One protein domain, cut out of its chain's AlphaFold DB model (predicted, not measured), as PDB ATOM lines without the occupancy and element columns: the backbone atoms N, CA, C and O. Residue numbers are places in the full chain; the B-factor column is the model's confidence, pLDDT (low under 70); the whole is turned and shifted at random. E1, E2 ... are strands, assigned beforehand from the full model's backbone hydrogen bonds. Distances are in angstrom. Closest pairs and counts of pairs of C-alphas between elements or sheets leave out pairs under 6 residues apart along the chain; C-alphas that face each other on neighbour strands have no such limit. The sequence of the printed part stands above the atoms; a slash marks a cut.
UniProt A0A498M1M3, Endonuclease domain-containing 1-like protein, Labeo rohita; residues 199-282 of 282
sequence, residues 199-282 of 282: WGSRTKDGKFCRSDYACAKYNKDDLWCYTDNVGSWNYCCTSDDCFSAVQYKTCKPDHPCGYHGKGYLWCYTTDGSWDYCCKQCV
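AT A GLANCE: This is residues 199 to 282 of the 282 residues of the protein "Endonuclease domain-containing 1-like protein" of Labeo rohita (UniProt A0A498M1M3). You will find little regular structure here: two loop-rich lobes set end to end, one around the small hairpin E1-E2, the other around the hairpin E3-E4. The printed part has 84 residues, with no named helix and four strands, E1 to E4 along the chain, in two antiparallel two-stranded sheets. The class is all strand, though just 12 residues are in named elements. The whole is compact, radius of gyration of the C-alphas 12.2 A, spanning 36 by 23 by 19 A.

HOW THE PARTS SIT: Look first at E1, residues 224 to 226, and E2, residues 233 to 235, antiparallel at 159 degrees; N 225 and O 234 are 3.1 A apart, within hydrogen-bond range. Then see E3, residues 266 to 268, and E4, residues 274 to 276, antiparallel at 158 degrees, with N 267 and O 275 at 2.9 A, within hydrogen-bond range. E2 and E3 are apart.

IN THESE COORDINATES: Find C-alpha 224 at (119.165, 174.108, 213.529); E1, E2 and E3 each measure 7.2 A. E4 measures 7.3 A, ending at C-alpha 276, (106.752, 170.339, 215.605).

THE WHOLE: The C-alphas of Val 230 and Asp 254 are farthest apart, 38.3 A. The printed part has no cut; the link E2 to E3 is long, 30 residues. Residue 282 has pLDDT under 70.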
ATOM      1  N   TRP A 199     122.080 166.510 203.088       71.88
ATOM      2  CA  TRP A 199     121.521 167.424 202.101       71.88
ATOM      3  C   TRP A 199     119.996 167.346 202.056       71.88
ATOM      4  O   TRP A 199     119.401 166.281 202.205       71.88
ATOM      5  N   GLY A 200     119.355 168.496 201.859       75.06
ATOM      6  CA  GLY A 200     117.895 168.577 201.826       75.06
ATOM      7  C   GLY A 200     117.229 168.489 203.201       75.06
ATOM      8  O   GLY A 200     116.015 168.299 203.266       75.06
ATOM      9  N   SER A 201     117.980 168.656 204.295       82.75
ATOM     10  CA  SER A 201     117.392 168.785 205.626       82.75
ATOM     11  C   SER A 201     116.407 169.959 205.683       82.75
ATOM     12  O   SER A 201     116.594 170.984 205.017       82.75
ATOM     13  N   ARG A 202     115.344 169.817 206.479       87.12
ATOM     14  CA  ARG A 202     114.264 170.802 206.577       87.12
ATOM     15  C   ARG A 202     114.094 171.325 207.982       87.12
ATOM     16  O   ARG A 202     114.210 170.595 208.959       87.12
ATOM     17  N   THR A 203     113.717 172.586 208.048       88.81
ATOM     18  CA  THR A 203     113.254 173.230 209.270       88.81
ATOM     19  C   THR A 203     111.833 172.810 209.628       88.81
ATOM     20  O   THR A 203     111.084 172.318 208.784       88.81
ATOM     21  N   LYS A 204     111.434 173.078 210.873       86.19
ATOM     22  CA  LYS A 204     110.079 172.828 211.390       86.19
ATOM     23  C   LYS A 204     108.951 173.535 210.621       86.19
ATOM     24  O   LYS A 204     107.800 173.129 210.707       86.19
ATOM     25  N   ASP A 205     109.280 174.566 209.841       83.44
ATOM     26  CA  ASP A 205     108.328 175.279 208.977       83.44
ATOM     27  C   ASP A 205     108.357 174.753 207.524       83.44
ATOM     28  O   ASP A 205     107.847 175.397 206.607       83.44
ATOM     29  N   GLY A 206     109.019 173.618 207.274       80.62
ATOM     30  CA  GLY A 206     109.115 172.963 205.965       80.62
ATOM     31  C   GLY A 206     110.126 173.579 204.990       80.62
ATOM     32  O   GLY A 206     110.323 173.043 203.894       80.62
ATOM     33  N   LYS A 207     110.801 174.676 205.368       86.12
ATOM     34  CA  LYS A 207     111.843 175.312 204.543       86.12
ATOM     35  C   LYS A 207     113.110 174.466 204.528       86.12
ATOM     36  O   LYS A 207     113.538 173.993 205.582       86.12
ATOM     37  N   PHE A 208     113.722 174.340 203.356       87.12
ATOM     38  CA  PHE A 208     115.017 173.687 203.201       87.12
ATOM     39  C   PHE A 208     116.136 174.480 203.872       87.12
ATOM     40  O   PHE A 208     116.171 175.712 203.820       87.12
ATOM     41  N   CYS A 209     117.057 173.744 204.478       88.81
ATOM     42  CA  CYS A 209     118.328 174.267 204.939       88.81
ATOM     43  C   CYS A 209     119.257 174.521 203.756       88.81
ATOM     44  O   CYS A 209     119.169 173.872 202.710       88.81
ATOM     45  N   ARG A 210     120.205 175.433 203.948       87.25
ATOM     46  CA  ARG A 210     121.330 175.586 203.037       87.25
ATOM     47  C   ARG A 210     122.149 174.301 202.977       87.25
ATOM     48  O   ARG A 210     122.374 173.642 203.985       87.25
ATOM     49  N   SER A 211     122.646 173.975 201.789       80.31
ATOM     50  CA  SER A 211     123.450 172.768 201.568       80.31
ATOM     51  C   SER A 211     124.805 172.793 202.280       80.31
ATOM     52  O   SER A 211     125.368 171.738 202.539       80.31
ATOM     53  N   ASP A 212     125.338 173.983 202.565       83.44
ATOM     54  CA  ASP A 212     126.581 174.198 203.317       83.44
ATOM     55  C   ASP A 212     126.341 174.433 204.819       83.44
ATOM     56  O   ASP A 212     127.274 174.748 205.553       83.44
ATOM     57  N   TYR A 213     125.090 174.294 205.269       89.25
ATOM     58  CA  TYR A 213     124.667 174.488 206.651       89.25
ATOM     59  C   TYR A 213     123.441 173.614 206.946       89.25
ATOM     60  O   TYR A 213     122.354 174.114 207.237       89.25
ATOM     61  N   ALA A 214     123.589 172.305 206.755       90.00
ATOM     62  CA  ALA A 214     122.539 171.318 206.965       90.00
ATOM     63  C   ALA A 214     122.149 171.190 208.450       90.00
ATOM     64  O   ALA A 214     122.738 171.792 209.337       90.00
ATOM     65  N   CYS A 215     121.126 170.400 208.748       90.06
ATOM     66  CA  CYS A 215     120.688 170.199 210.124       90.06
ATOM     67  C   CYS A 215     121.715 169.468 210.973       90.06
ATOM     68  O   CYS A 215     121.941 168.275 210.787       90.06
ATOM     69  N   ALA A 216     122.274 170.181 211.943       90.38
ATOM     70  CA  ALA A 216     123.205 169.648 212.921       90.38
ATOM     71  C   ALA A 216     123.150 170.455 214.216       90.38
ATOM     72  O   ALA A 216     122.582 171.550 214.278       90.38
ATOM     73  N   LYS A 217     123.788 169.892 215.241       90.94
ATOM     74  CA  LYS A 217     124.277 170.677 216.362       90.94
ATOM     75  C   LYS A 217     125.504 171.450 215.907       90.94
ATOM     76  O   LYS A 217     126.424 170.902 215.303       90.94
ATOM     77  N   TYR A 218     125.465 172.739 216.175       90.12
ATOM     78  CA  TYR A 218     126.575 173.649 215.949       90.12
ATOM     79  C   TYR A 218     126.958 174.219 217.312       90.12
ATOM     80  O   TYR A 218     127.055 173.489 218.290       90.12
ATOM     81  N   ASN A 219     127.040 175.536 217.436       87.94
ATOM     82  CA  ASN A 219     127.195 176.232 218.711       87.94
ATOM     83  C   ASN A 219     125.940 176.198 219.620       87.94
ATOM     84  O   ASN A 219     125.763 177.096 220.443       87.94
ATOM     85  N   LYS A 220     125.033 175.233 219.429       88.50
ATOM     86  CA  LYS A 220     123.777 175.078 220.178       88.50
ATOM     87  C   LYS A 220     123.466 173.596 220.373       88.50
ATOM     88  O   LYS A 220     123.787 172.790 219.502       88.50
ATOM     89  N   ASP A 221     122.757 173.287 221.457       86.69
ATOM     90  CA  ASP A 221     122.320 171.923 221.784       86.69
ATOM     91  C   ASP A 221     121.214 171.404 220.851       86.69
ATOM     92  O   ASP A 221     121.110 170.201 220.603       86.69
ATOM     93  N   ASP A 222     120.378 172.303 220.332       88.88
ATOM     94  CA  ASP A 222     119.309 171.980 219.388       88.88
ATOM     95  C   ASP A 222     119.836 171.852 217.953       88.88
ATOM     96  O   ASP A 222     120.734 172.594 217.554       88.88
ATOM     97  N   LEU A 223     119.212 170.997 217.128       89.88
ATOM     98  CA  LEU A 223     119.487 170.999 215.688       89.88
ATOM     99  C   LEU A 223     118.844 172.217 215.035       89.88
ATOM    100  O   LEU A 223     117.635 172.454 215.153       89.88
ATOM    101  N   TRP A 224     119.639 172.956 214.278       92.94
ATOM    102  CA  TRP A 224     119.165 174.108 213.529       92.94
ATOM    103  C   TRP A 224     119.955 174.273 212.238       92.94
ATOM    104  O   TRP A 224     120.989 173.641 212.033       92.94
ATOM    105  N   CYS A 225     119.448 175.119 211.352       93.00
ATOM    106  CA  CYS A 225     120.132 175.459 210.116       93.00
ATOM    107  C   CYS A 225     119.765 176.860 209.630       93.00
ATOM    108  O   CYS A 225     118.723 177.405 210.010       93.00
ATOM    109  N   TYR A 226     120.585 177.416 208.737       92.00
ATOM    110  CA  TYR A 226     120.205 178.587 207.949       92.00
ATOM    111  C   TYR A 226     119.352 178.176 206.748       92.00
ATOM    112  O   TYR A 226     119.683 177.230 206.037       92.00
ATOM    113  N   THR A 227     118.276 178.916 206.482       90.62
ATOM    114  CA  THR A 227     117.396 178.720 205.318       90.62
ATOM    115  C   THR A 227     117.725 179.657 204.158       90.62
ATOM    116  O   THR A 227     117.174 179.508 203.071       90.62
ATOM    117  N   ASP A 228     118.582 180.656 204.379       86.19
ATOM    118  CA  ASP A 228     119.027 181.597 203.350       86.19
ATOM    119  C   ASP A 228     120.422 182.180 203.643       86.19
ATOM    120  O   ASP A 228     121.077 181.856 204.637       86.19
ATOM    121  N   ASN A 229     120.893 183.044 202.741       82.31
ATOM    122  CA  ASN A 229     122.203 183.694 202.832       82.31
ATOM    123  C   ASN A 229     122.186 185.017 203.611       82.31
ATOM    124  O   ASN A 229     123.233 185.646 203.738       82.31
ATOM    125  N   VAL A 230     121.020 185.467 204.084       85.94
ATOM    126  CA  VAL A 230     120.877 186.715 204.854       85.94
ATOM    127  C   VAL A 230     120.751 186.460 206.357       85.94
ATOM    128  O   VAL A 230     120.682 187.409 207.132       85.94
ATOM    129  N   GLY A 231     120.783 185.192 206.776       84.25
ATOM    130  CA  GLY A 231     120.854 184.787 208.177       84.25
ATOM    131  C   GLY A 231     119.528 184.316 208.767       84.25
ATOM    132  O   GLY A 231     119.442 184.149 209.983       84.25
ATOM    133  N   SER A 232     118.496 184.066 207.951       92.12
ATOM    134  CA  SER A 232     117.285 183.413 208.456       92.12
ATOM    135  C   SER A 232     117.610 181.979 208.848       92.12
ATOM    136  O   SER A 232     118.164 181.223 208.048       92.12
ATOM    137  N   TRP A 233     117.242 181.590 210.063       92.88
ATOM    138  CA  TRP A 233     117.478 180.254 210.601       92.88
ATOM    139  C   TRP A 233     116.229 179.722 211.292       92.88
ATOM    140  O   TRP A 233     115.340 180.487 211.672       92.88
ATOM    141  N   ASN A 234     116.162 178.406 211.464       92.62
ATOM    142  CA  ASN A 234     115.126 177.778 212.274       92.62
ATOM    143  C   ASN A 234     115.591 176.406 212.784       92.62
ATOM    144  O   ASN A 234     116.561 175.838 212.275       92.62
ATOM    145  N   TYR A 235     114.890 175.882 213.786       91.94
ATOM    146  CA  TYR A 235     115.093 174.526 214.282       91.94
ATOM    147  C   TYR A 235     114.642 173.501 213.256       91.94
ATOM    148  O   TYR A 235     113.731 173.752 212.456       91.94
ATOM    149  N   CYS A 236     115.255 172.330 213.317       89.88
ATOM    150  CA  CYS A 236     114.932 171.245 212.420       89.88
ATOM    151  C   CYS A 236     114.794 169.889 213.097       89.88
ATOM    152  O   CYS A 236     115.082 169.705 214.280       89.88
ATOM    153  N   CYS A 237     114.272 168.958 212.310       85.44
ATOM    154  CA  CYS A 237     114.047 167.579 212.692       85.44
ATOM    155  C   CYS A 237     115.282 166.743 212.396       85.44
ATOM    156  O   CYS A 237     116.132 167.105 211.581       85.44
ATOM    157  N   THR A 238     115.340 165.581 213.028       73.31
ATOM    158  CA  THR A 238     116.401 164.595 212.808       73.31
ATOM    159  C   THR A 238     116.396 163.973 211.424       73.31
ATOM    160  O   THR A 238     117.420 163.459 210.985       73.31
ATOM    161  N   SER A 239     115.258 164.002 210.730       75.25
ATOM    162  CA  SER A 239     115.149 163.528 209.356       75.25
ATOM    163  C   SER A 239     114.038 164.234 208.578       75.25
ATOM    164  O   SER A 239     113.134 164.832 209.161       75.25
ATOM    165  N   ASP A 240     114.101 164.136 207.247       77.06
ATOM    166  CA  ASP A 240     113.047 164.566 206.316       77.06
ATOM    167  C   ASP A 240     112.043 163.421 206.051       77.06
ATOM    168  O   ASP A 240     111.873 162.946 204.921       77.06
ATOM    169  N   ASP A 241     111.383 162.933 207.104       81.75
ATOM    170  CA  ASP A 241     110.358 161.885 207.013       81.75
ATOM    171  C   ASP A 241     109.071 162.218 207.786       81.75
ATOM    172  O   ASP A 241     108.960 163.247 208.450       81.75
ATOM    173  N   CYS A 242     108.080 161.333 207.659       88.00
ATOM    174  CA  CYS A 242     106.752 161.492 208.254       88.00
ATOM    175  C   CYS A 242     106.710 161.366 209.772       88.00
ATOM    176  O   CYS A 242     105.686 161.694 210.372       88.00
ATOM    177  N   PHE A 243     107.766 160.841 210.384       89.81
ATOM    178  CA  PHE A 243     107.768 160.474 211.791       89.81
ATOM    179  C   PHE A 243     108.859 161.186 212.585       89.81
ATOM    180  O   PHE A 243     109.021 160.918 213.769       89.81
ATOM    181  N   SER A 244     109.575 162.119 211.965       88.06
ATOM    182  CA  SER A 244     110.603 162.918 212.610       88.06
ATOM    183  C   SER A 244     110.024 164.239 213.092       88.06
ATOM    184  O   SER A 244     109.531 165.053 212.305       88.06
ATOM    185  N   ALA A 245     110.122 164.458 214.397       89.56
ATOM    186  CA  ALA A 245     109.851 165.734 215.031       89.56
ATOM    187  C   ALA A 245     111.178 166.445 215.360       89.56
ATOM    188  O   ALA A 245     112.272 165.890 215.201       89.56
ATOM    189  N   VAL A 246     111.097 167.708 215.776       88.69
ATOM    190  CA  VAL A 246     112.273 168.451 216.244       88.69
ATOM    191  C   VAL A 246     112.869 167.802 217.504       88.69
ATOM    192  O   VAL A 246     112.220 167.005 218.180       88.69
ATOM    193  N   GLN A 247     114.131 168.122 217.808       82.12
ATOM    194  CA  GLN A 247     114.825 167.668 219.028       82.12
ATOM    195  C   GLN A 247     114.890 166.138 219.215       82.12
ATOM    196  O   GLN A 247     114.701 165.630 220.317       82.12
ATOM    197  N   TYR A 248     115.174 165.383 218.149       81.62
ATOM    198  CA  TYR A 248     115.297 163.914 218.193       81.62
ATOM    199  C   TYR A 248     114.042 163.154 218.623       81.62
ATOM    200  O   TYR A 248     114.119 161.971 218.959       81.62
ATOM    201  N   LYS A 249     112.869 163.789 218.567       89.31
ATOM    202  CA  LYS A 249     111.614 163.116 218.891       89.31
ATOM    203  C   LYS A 249     111.017 162.417 217.679       89.31
ATOM    204  O   LYS A 249     111.164 162.846 216.535       89.31
ATOM    205  N   THR A 250     110.290 161.342 217.957       91.19
ATOM    206  CA  THR A 250     109.595 160.546 216.944       91.19
ATOM    207  C   THR A 250     108.091 160.718 217.097       91.19
ATOM    208  O   THR A 250     107.553 160.520 218.189       91.19
ATOM    209  N   CYS A 251     107.410 161.063 216.009       93.00
ATOM    210  CA  CYS A 251     105.958 161.088 215.937       93.00
ATOM    211  C   CYS A 251     105.380 159.684 216.125       93.00
ATOM    212  O   CYS A 251     105.975 158.684 215.714       93.00
ATOM    213  N   LYS A 252     104.183 159.598 216.699       94.69
ATOM    214  CA  LYS A 252     103.465 158.332 216.809       94.69
ATOM    215  C   LYS A 252     103.069 157.806 215.422       94.69
ATOM    216  O   LYS A 252     102.706 158.605 214.555       94.69
ATOM    217  N   PRO A 253     103.066 156.476 215.216       92.25
ATOM    218  CA  PRO A 253     102.660 155.878 213.944       92.25
ATOM    219  C   PRO A 253     101.240 156.253 213.494       92.25
ATOM    220  O   PRO A 253     100.992 156.382 212.299       92.25
ATOM    221  N   ASP A 254     100.319 156.443 214.441       93.75
ATOM    222  CA  ASP A 254      98.916 156.812 214.215       93.75
ATOM    223  C   ASP A 254      98.680 158.330 214.149       93.75
ATOM    224  O   ASP A 254      97.567 158.775 213.878       93.75
ATOM    225  N   HIS A 255      99.721 159.134 214.367       93.94
ATOM    226  CA  HIS A 255      99.660 160.586 214.270       93.94
ATOM    227  C   HIS A 255     100.916 161.127 213.566       93.94
ATOM    228  O   HIS A 255     101.717 161.833 214.190       93.94
ATOM    229  N   PRO A 256     101.110 160.789 212.274       94.06
ATOM    230  CA  PRO A 256     102.259 161.247 211.502       94.06
ATOM    231  C   PRO A 256     102.292 162.772 211.394       94.06
ATOM    232  O   PRO A 256     101.319 163.474 211.690       94.06
ATOM    233  N   CYS A 257     103.427 163.294 210.950       92.38
ATOM    234  CA  CYS A 257     103.615 164.717 210.754       92.38
ATOM    235  C   CYS A 257     102.567 165.308 209.797       92.38
ATOM    236  O   CYS A 257     102.428 164.878 208.649       92.38
ATOM    237  N   GLY A 258     101.840 166.321 210.264       92.19
ATOM    238  CA  GLY A 258     100.775 166.946 209.490       92.19
ATOM    239  C   GLY A 258     100.253 168.225 210.127       92.19
ATOM    240  O   GLY A 258     100.665 168.616 211.217       92.19
ATOM    241  N   TYR A 259      99.337 168.902 209.433       91.56
ATOM    242  CA  TYR A 259      98.728 170.131 209.946       91.56
ATOM    243  C   TYR A 259      97.723 169.866 211.068       91.56
ATOM    244  O   TYR A 259      97.605 170.672 211.986       91.56
ATOM    245  N   HIS A 260      96.971 168.760 210.998       91.56
ATOM    246  CA  HIS A 260      95.956 168.377 211.995       91.56
ATOM    247  C   HIS A 260      95.049 169.552 212.418       91.56
ATOM    248  O   HIS A 260      94.822 169.809 213.600       91.56
ATOM    249  N   GLY A 261      94.591 170.333 211.432       90.56
ATOM    250  CA  GLY A 261      93.746 171.515 211.645       90.56
ATOM    251  C   GLY A 261      94.463 172.759 212.193       90.56
ATOM    252  O   GLY A 261      93.800 173.697 212.633       90.56
ATOM    253  N   LYS A 262      95.800 172.789 212.194       90.25
ATOM    254  CA  LYS A 262      96.637 173.942 212.569       90.25
ATOM    255  C   LYS A 262      97.298 174.579 211.344       90.25
ATOM    256  O   LYS A 262      97.282 174.023 210.254       90.25
ATOM    257  N   GLY A 263      97.892 175.757 211.541       89.06
ATOM    258  CA  GLY A 263      98.695 176.461 210.529       89.06
ATOM    259  C   GLY A 263     100.175 176.053 210.499       89.06
ATOM    260  O   GLY A 263     100.965 176.705 209.828       89.06
ATOM    261  N   TYR A 264     100.557 175.017 211.245       87.69
ATOM    262  CA  TYR A 264     101.921 174.497 211.346       87.69
ATOM    263  C   TYR A 264     101.903 172.967 211.350       87.69
ATOM    264  O   TYR A 264     100.886 172.361 211.692       87.69
ATOM    265  N   LEU A 265     103.030 172.362 210.981       90.94
ATOM    266  CA  LEU A 265     103.217 170.916 210.999       90.94
ATOM    267  C   LEU A 265     103.587 170.450 212.409       90.94
ATOM    268  O   LEU A 265     104.523 170.969 213.018       90.94
ATOM    269  N   TRP A 266     102.851 169.474 212.930       93.56
ATOM    270  CA  TRP A 266     103.113 168.886 214.240       93.56
ATOM    271  C   TRP A 266     102.659 167.426 214.310       93.56
ATOM    272  O   TRP A 266     101.973 166.915 213.421       93.56
ATOM    273  N   CYS A 267     103.056 166.747 215.380       94.81
ATOM    274  CA  CYS A 267     102.602 165.402 215.696       94.81
ATOM    275  C   CYS A 267     102.583 165.148 217.206       94.81
ATOM    276  O   CYS A 267     103.298 165.809 217.960       94.81
ATOM    277  N   TYR A 268     101.806 164.160 217.658       96.19
ATOM    278  CA  TYR A 268     102.041 163.564 218.973       96.19
ATOM    279  C   TYR A 268     103.297 162.706 218.928       96.19
ATOM    280  O   TYR A 268     103.493 161.954 217.975       96.19
ATOM    281  N   THR A 269     104.126 162.793 219.959       95.25
ATOM    282  CA  THR A 269     105.393 162.069 220.060       95.25
ATOM    283  C   THR A 269     105.230 160.774 220.853       95.25
ATOM    284  O   THR A 269     104.298 160.598 221.645       95.25
ATOM    285  N   THR A 270     106.117 159.815 220.604       94.62
ATOM    286  CA  THR A 270     106.090 158.485 221.238       94.62
ATOM    287  C   THR A 270     106.330 158.525 222.750       94.62
ATOM    288  O   THR A 270     105.873 157.629 223.454       94.62
ATOM    289  N   ASP A 271     106.947 159.592 223.261       94.56
ATOM    290  CA  ASP A 271     107.125 159.881 224.691       94.56
ATOM    291  C   ASP A 271     105.850 160.406 225.392       94.56
ATOM    292  O   ASP A 271     105.856 160.641 226.599       94.56
ATOM    293  N   GLY A 272     104.746 160.575 224.656       91.44
ATOM    294  CA  GLY A 272     103.465 161.033 225.195       91.44
ATOM    295  C   GLY A 272     103.241 162.548 225.150       91.44
ATOM    296  O   GLY A 272     102.194 162.999 225.612       91.44
ATOM    297  N   SER A 273     104.166 163.322 224.577       95.31
ATOM    298  CA  SER A 273     104.004 164.759 224.327       95.31
ATOM    299  C   SER A 273     103.511 165.042 222.895       95.31
ATOM    300  O   SER A 273     102.964 164.172 222.212       95.31
ATOM    301  N   TRP A 274     103.679 166.280 222.435       93.94
ATOM    302  CA  TRP A 274     103.601 166.685 221.036       93.94
ATOM    303  C   TRP A 274     104.825 167.525 220.668       93.94
ATOM    304  O   TRP A 274     105.440 168.143 221.541       93.94
ATOM    305  N   ASP A 275     105.165 167.566 219.382       94.12
ATOM    306  CA  ASP A 275     106.195 168.474 218.884       94.12
ATOM    307  C   ASP A 275     105.967 168.892 217.427       94.12
ATOM    308  O   ASP A 275     105.158 168.301 216.704       94.12
ATOM    309  N   TYR A 276     106.686 169.930 217.002       92.31
ATOM    310  CA  TYR A 276     106.752 170.339 215.605       92.31
ATOM    311  C   TYR A 276     107.495 169.296 214.776       92.31
ATOM    312  O   TYR A 276     108.431 168.648 215.244       92.31
ATOM    313  N   CYS A 277     107.114 169.177 213.513       90.31
ATOM    314  CA  CYS A 277     107.721 168.235 212.585       90.31
ATOM    315  C   CYS A 277     107.953 168.900 211.223       90.31
ATOM    316  O   CYS A 277     107.443 169.987 210.962       90.31
ATOM    317  N   CYS A 278     108.776 168.293 210.369       87.00
ATOM    318  CA  CYS A 278     109.389 169.024 209.251       87.00
ATOM    319  C   CYS A 278     108.827 168.677 207.870       87.00
ATOM    320  O   CYS A 278     109.147 169.360 206.894       87.00
ATOM    321  N   LYS A 279     107.990 167.638 207.770       86.75
ATOM    322  CA  LYS A 279     107.473 167.137 206.495       86.75
ATOM    323  C   LYS A 279     106.024 166.697 206.599       86.75
ATOM    324  O   LYS A 279     105.719 165.713 207.259       86.75
ATOM    325  N   GLN A 280     105.141 167.395 205.891       85.12
ATOM    326  CA  GLN A 280     103.746 166.987 205.795       85.12
ATOM    327  C   GLN A 280     103.632 165.622 205.122       85.12
ATOM    328  O   GLN A 280     104.164 165.424 204.027       85.12
ATOM    329  N   CYS A 281     102.870 164.729 205.746       85.19
ATOM    330  CA  CYS A 281     102.463 163.474 205.141       85.19
ATOM    331  C   CYS A 281     100.966 163.505 204.848       85.19
ATOM    332  O   CYS A 281     100.173 163.999 205.652       85.19
ATOM    333  N   VAL A 282     100.633 163.106 203.619       68.75
ATOM    334  CA  VAL A 282      99.285 163.138 203.038       68.75
ATOM    335  C   VAL A 282      98.620 161.791 203.251       68.75
ATOM    336  O   VAL A 282      99.321 160.775 203.044       68.75
TER     337      VAL A 282